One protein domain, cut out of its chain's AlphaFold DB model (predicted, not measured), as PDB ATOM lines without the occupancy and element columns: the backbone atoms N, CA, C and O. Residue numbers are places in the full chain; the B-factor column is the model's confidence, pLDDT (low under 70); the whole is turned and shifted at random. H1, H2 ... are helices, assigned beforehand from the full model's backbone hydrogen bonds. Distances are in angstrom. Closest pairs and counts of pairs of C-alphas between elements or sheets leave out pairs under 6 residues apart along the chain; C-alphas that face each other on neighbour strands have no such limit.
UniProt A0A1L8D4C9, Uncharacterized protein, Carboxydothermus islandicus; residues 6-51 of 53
ATOM      1  N   ARG A   6     137.509 165.384 172.582       89.75
ATOM      2  CA  ARG A   6     137.848 165.586 171.164       89.75
ATOM      3  C   ARG A   6     136.635 165.944 170.312       89.75
ATOM      4  O   ARG A   6     136.710 166.866 169.503       89.75
ATOM      5  N   VAL A   7     135.524 165.230 170.490       90.56
ATOM      6  CA  VAL A   7     134.286 165.501 169.752       90.56
ATOM      7  C   VAL A   7     133.764 166.876 170.144       90.56
ATOM      8  O   VAL A   7     133.429 167.655 169.260       90.56
ATOM      9  N   TYR A   8     133.771 167.207 171.438       89.06
ATOM     10  CA  TYR A   8     133.352 168.528 171.905       89.06
ATOM     11  C   TYR A   8     134.189 169.651 171.289       89.06
ATOM     12  O   TYR A   8     133.615 170.602 170.773       89.06
ATOM     13  N   HIS A   9     135.517 169.529 171.246       92.25
ATOM     14  CA  HIS A   9     136.381 170.543 170.631       92.25
ATOM     15  C   HIS A   9     136.158 170.699 169.120       92.25
ATOM     16  O   HIS A   9     136.157 171.820 168.602       92.25
ATOM     17  N   ILE A  10     135.959 169.588 168.406       94.25
ATOM     18  CA  ILE A  10     135.681 169.614 166.964       94.25
ATOM     19  C   ILE A  10     134.314 170.259 166.701       94.25
ATOM     20  O   ILE A  10     134.199 171.128 165.834       94.25
ATOM     21  N   MET A  11     133.290 169.876 167.465       92.06
ATOM     22  CA  MET A  11     131.944 170.430 167.323       92.06
ATOM     23  C   MET A  11     131.872 171.897 167.747       92.06
ATOM     24  O   MET A  11     131.190 172.680 167.096       92.06
ATOM     25  N   ASP A  12     132.606 172.304 168.778       92.69
ATOM     26  CA  ASP A  12     132.731 173.707 169.187       92.69
ATOM     27  C   ASP A  12     133.379 174.553 168.078       92.69
ATOM     28  O   ASP A  12     132.859 175.601 167.696       92.69
ATOM     29  N   SER A  13     134.442 174.038 167.452       94.75
ATOM     30  CA  SER A  13     135.077 174.688 166.297       94.75
ATOM     31  C   SER A  13     134.115 174.824 165.105       94.75
ATOM     32  O   SER A  13     134.137 175.833 164.397       94.75
ATOM     33  N   PHE A  14     133.236 173.842 164.887       94.62
ATOM     34  CA  PHE A  14     132.161 173.933 163.893       94.62
ATOM     35  C   PHE A  14     131.111 174.987 164.259       94.62
ATOM     36  O   PHE A  14     130.760 175.814 163.421       94.62
ATOM     37  N   MET A  15     130.648 175.003 165.511       91.44
ATOM     38  CA  MET A  15     129.659 175.970 166.008       91.44
ATOM     39  C   MET A  15     130.166 177.415 165.943       91.44
ATOM     40  O   MET A  15     129.387 178.334 165.698       91.44
ATOM     41  N   GLN A  16     131.473 177.623 166.105       94.50
ATOM     42  CA  GLN A  16     132.129 178.921 165.924       94.50
ATOM     43  C   GLN A  16     132.354 179.296 164.447       94.50
ATOM     44  O   GLN A  16     132.840 180.389 164.157       94.50
ATOM     45  N   GLY A  17     132.023 178.407 163.503       94.19
ATOM     46  CA  GLY A  17     132.218 178.615 162.066       94.19
ATOM     47  C   GLY A  17     133.670 178.475 161.595       94.19
ATOM     48  O   GLY A  17     133.986 178.888 160.480       94.19
ATOM     49  N   LEU A  18     134.557 177.906 162.419       95.94
ATOM     50  CA  LEU A  18     135.967 177.675 162.075       95.94
ATOM     51  C   LEU A  18     136.148 176.440 161.187       95.94
ATOM     52  O   LEU A  18     137.089 176.376 160.396       95.94
ATOM     53  N   LEU A  19     135.247 175.464 161.317       95.19
ATOM     54  CA  LEU A  19     135.215 174.252 160.506       95.19
ATOM     55  C   LEU A  19     133.895 174.157 159.746       95.19
ATOM     56  O   LEU A  19     132.842 174.542 160.245       95.19
ATOM     57  N   ASN A  20     133.952 173.588 158.544       95.19
ATOM     58  CA  ASN A  20     132.756 173.182 157.814       95.19
ATOM     59  C   ASN A  20     132.416 171.712 158.117       95.19
ATOM     60  O   ASN A  20     133.219 170.974 158.693       95.19
ATOM     61  N   ARG A  21     131.223 171.273 157.697       93.19
ATOM     62  CA  ARG A  21     130.747 169.899 157.917       93.19
ATOM     63  C   ARG A  21     131.726 168.854 157.379       93.19
ATOM     64  O   ARG A  21     131.977 167.864 158.050       93.19
ATOM     65  N   GLU A  22     132.278 169.061 156.187       95.06
ATOM     66  CA  GLU A  22     133.193 168.102 155.560       95.06
ATOM     67  C   GLU A  22     134.476 167.927 156.383       95.06
ATOM     68  O   GLU A  22     134.878 166.797 156.653       95.06
ATOM     69  N   SER A  23     135.063 169.027 156.863       95.75
ATOM     70  CA  SER A  23     136.227 169.002 157.753       95.75
ATOM     71  C   SER A  23     135.925 168.288 159.067       95.75
ATOM     72  O   SER A  23     136.726 167.472 159.511       95.75
ATOM     73  N   VAL A  24     134.758 168.538 159.664       94.94
ATOM     74  CA  VAL A  24     134.332 167.863 160.899       94.94
ATOM     75  C   VAL A  24     134.191 166.360 160.688       94.94
ATOM     76  O   VAL A  24     134.756 165.585 161.455       94.94
ATOM     77  N   ILE A  25     133.479 165.939 159.638       94.56
ATOM     78  CA  ILE A  25     133.297 164.518 159.319       94.56
ATOM     79  C   ILE A  25     134.641 163.849 159.048       94.56
ATOM     80  O   ILE A  25     134.869 162.746 159.533       94.56
ATOM     81  N   HIS A  26     135.543 164.512 158.321       95.25
ATOM     82  CA  HIS A  26     136.873 163.978 158.055       95.25
ATOM     83  C   HIS A  26     137.698 163.815 159.340       95.25
ATOM     84  O   HIS A  26     138.223 162.738 159.594       95.25
ATOM     85  N   MET A  27     137.746 164.834 160.201       94.88
ATOM     86  CA  MET A  27     138.476 164.756 161.474       94.88
ATOM     87  C   MET A  27     137.896 163.683 162.401       94.88
ATOM     88  O   MET A  27     138.633 162.940 163.038       94.88
ATOM     89  N   LEU A  28     136.569 163.571 162.481       94.00
ATOM     90  CA  LEU A  28     135.920 162.528 163.275       94.00
ATOM     91  C   LEU A  28     136.154 161.133 162.685       94.00
ATOM     92  O   LEU A  28     136.304 160.174 163.444       94.00
ATOM     93  N   SER A  29     136.209 161.005 161.356       95.19
ATOM     94  CA  SER A  29     136.408 159.711 160.704       95.19
ATOM     95  C   SER A  29     137.818 159.162 160.903       95.19
ATOM     96  O   SER A  29     137.967 157.942 160.972       95.19
ATOM     97  N   GLU A  30     138.822 160.022 161.106       94.06
ATOM     98  CA  GLU A  30     140.170 159.601 161.511       94.06
ATOM     99  C   GLU A  30     140.185 158.883 162.871       94.06
ATOM    100  O   GLU A  30     141.016 158.003 163.098       94.06
ATOM    101  N   PHE A  31     139.258 159.218 163.774       90.62
ATOM    102  CA  PHE A  31     139.191 158.620 165.111       90.62
ATOM    103  C   PHE A  31     138.197 157.464 165.215       90.62
ATOM    104  O   PHE A  31     138.460 156.494 165.927       90.62
ATOM    105  N   TYR A  32     137.047 157.587 164.554       89.88
ATOM    106  CA  TYR A  32     135.893 156.713 164.771       89.88
ATOM    107  C   TYR A  32     135.434 155.976 163.504       89.88
ATOM    108  O   TYR A  32     134.579 155.097 163.590       89.88
ATOM    109  N   GLY A  33     136.005 156.292 162.339       92.44
ATOM    110  CA  GLY A  33     135.538 155.810 161.038       92.44
ATOM    111  C   GLY A  33     134.409 156.666 160.456       92.44
ATOM    112  O   GLY A  33     133.708 157.383 161.168       92.44
ATOM    113  N   TYR A  34     134.243 156.612 159.131       89.00
ATOM    114  CA  TYR A  34     133.320 157.490 158.398       89.00
ATOM    115  C   TYR A  34     131.848 157.309 158.788       89.00
ATOM    116  O   TYR A  34     131.145 158.302 158.941       89.00
ATOM    117  N   GLU A  35     131.388 156.068 158.971       89.88
ATOM    118  CA  GLU A  35     129.995 155.788 159.353       89.88
ATOM    119  C   GLU A  35     129.668 156.380 160.731       89.88
ATOM    120  O   GLU A  35     128.671 157.080 160.895       89.88
ATOM    121  N   MET A  36     130.564 156.180 161.701       90.69
ATOM    122  CA  MET A  36     130.401 156.691 163.059       90.69
ATOM    123  C   MET A  36     130.537 158.216 163.126       90.69
ATOM    124  O   MET A  36     129.863 158.861 163.921       90.69
ATOM    125  N   ALA A  37     131.394 158.817 162.298       92.62
ATOM    126  CA  ALA A  37     131.563 160.267 162.236       92.62
ATOM    127  C   ALA A  37     130.272 160.992 161.832       92.62
ATOM    128  O   ALA A  37     129.928 162.010 162.437       92.62
ATOM    129  N   ASP A  38     129.550 160.460 160.841       91.44
ATOM    130  CA  ASP A  38     128.267 161.021 160.405       91.44
ATOM    131  C   ASP A  38     127.200 160.872 161.498       91.44
ATOM    132  O   ASP A  38     126.502 161.836 161.818       91.44
ATOM    133  N   GLU A  39     127.151 159.714 162.162       91.69
ATOM    134  CA  GLU A  39     126.259 159.488 163.300       91.69
ATOM    135  C   GLU A  39     126.558 160.437 164.473       91.69
ATOM    136  O   GLU A  39     125.641 161.058 165.011       91.69
ATOM    137  N   ILE A  40     127.831 160.603 164.851       91.31
ATOM    138  CA  ILE A  40     128.261 161.533 165.907       91.31
ATOM    139  C   ILE A  40     127.816 162.957 165.570       91.31
ATOM    140  O   ILE A  40     127.265 163.635 166.436       91.31
ATOM    141  N   PHE A  41     128.032 163.400 164.328       90.69
ATOM    142  CA  PHE A  41     127.638 164.734 163.884       90.69
ATOM    143  C   PHE A  41     126.129 164.940 163.988       90.69
ATOM    144  O   PHE A  41     125.694 165.881 164.645       90.69
ATOM    145  N   ASN A  42     125.325 164.042 163.414       89.94
ATOM    146  CA  ASN A  42     123.865 164.167 163.437       89.94
ATOM    147  C   ASN A  42     123.309 164.100 164.872       89.94
ATOM    148  O   ASN A  42     122.469 164.912 165.263       89.94
ATOM    149  N   ASN A  43     123.822 163.176 165.690       88.50
ATOM    150  CA  ASN A  43     123.379 163.008 167.072       88.50
ATOM    151  C   ASN A  43     123.763 164.196 167.965       88.50
ATOM    152  O   ASN A  43     122.998 164.535 168.868       88.50
ATOM    153  N   TYR A  44     124.898 164.861 167.722       85.44
ATOM    154  CA  TYR A  44     125.309 166.034 168.500       85.44
ATOM    155  C   TYR A  44     124.264 167.161 168.423       85.44
ATOM    156  O   TYR A  44     123.868 167.703 169.455       85.44
ATOM    157  N   PHE A  45     123.735 167.444 167.228       76.62
ATOM    158  CA  PHE A  45     122.687 168.456 167.042       76.62
ATOM    159  C   PHE A  45     121.333 168.013 167.581       76.62
ATOM    160  O   PHE A  45     120.682 168.794 168.268       76.62
ATOM    161  N   HIS A  46     120.942 166.752 167.383       78.00
ATOM    162  CA  HIS A  46     119.723 166.233 168.007       78.00
ATOM    163  C   HIS A  46     119.774 166.297 169.534       78.00
ATOM    164  O   HIS A  46     118.756 166.527 170.185       78.00
ATOM    165  N   THR A  47     120.952 166.106 170.130       71.81
ATOM    166  CA  THR A  47     121.117 166.245 171.580       71.81
ATOM    167  C   THR A  47     120.968 167.707 172.009       71.81
ATOM    168  O   THR A  47     120.370 167.957 173.047       71.81
ATOM    169  N   LEU A  48     121.445 168.669 171.211       66.25
ATOM    170  CA  LEU A  48     121.264 170.104 171.472       66.25
ATOM    171  C   LEU A  48     119.805 170.564 171.312       66.25
ATOM    172  O   LEU A  48     119.330 171.326 172.146       66.25
ATOM    173  N   GLU A  49     119.083 170.083 170.295       61.62
ATOM    174  CA  GLU A  49     117.663 170.415 170.077       61.62
ATOM    175  C   GLU A  49     116.758 169.845 171.181       61.62
ATOM    176  O   GLU A  49     115.824 170.500 171.626       61.62
ATOM    177  N   ASN A  50     117.062 168.649 171.696       59.81
ATOM    178  CA  ASN A  50     116.325 168.061 172.824       59.81
ATOM    179  C   ASN A  50     116.680 168.688 174.189       59.81
ATOM    180  O   ASN A  50     116.133 168.273 175.211       59.81
ATOM    181  N   PHE A  51     117.601 169.656 174.215       51.50
ATOM    182  CA  PHE A  51     117.978 170.439 175.393       51.50
ATOM    183  C   PHE A  51     117.318 171.834 175.413       51.50
ATOM    184  O   PHE A  51     117.778 172.717 176.141       51.50
TER     185      PHE A  51
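AT A GLANCE: This is residues 6 to 51 of the 53 residues of an uncharacterized protein of Carboxydothermus islandicus (UniProt A0A1L8D4C9). A helical hairpin of two shorter helices, H1 and H2, has a longer third helix, H3, set steeply across it from the end of H2, with its last residues 46 to 49 and the tail 50 to 51 sticking out. The printed part has 46 residues with three named helices in the order H1, H2, H3 and no named strand; the class is all helix. It is compact, with a radius of gyration of the C-alphas of 9.9 A and spans of 28 by 21 by 16 A.

IN THESE COORDINATES: H1, residues 6 to 15, begins at C-alpha 6 (137.848, 165.586, 171.164) and is 14.2 A long. H2, residues 21 to 32, is 15.7 A long. H3, residues 34 to 49, is 23.4 A long and ends at C-alpha 49 (117.663, 170.415, 170.077).

HOW THE PARTS SIT: H1 and H2 form a helical hairpin and touch, the closest C-alphas being those of Ile 10 and Val 24, 6.5 A apart; they run opposite ways at a shallow tilt of 2 degrees. H2, with residues 24 to 29 alone, touches residues 34 to 41 of H3 at a steep tilt of 63 degrees; the closest C-alphas, of Leu 28 and Ala 37, are 5.0 A apart. H1 and H3 are close but not clearly touching, with the closest C-alphas, of Met 11 and Phe 41, 7.9 A apart. Every O i to N i+4 pair is within hydrogen-bond range in H1, against 7 of 8 in H2 and 11 of 12 in H3.

THE WHOLE: The two C-alphas farthest apart, of Glu 30 and Phe 51, are 28.3 A apart. The printed part has no cut, and both links are tight. Mean pLDDT of the printed part is 88.5, with residues 48 to 51 under 70.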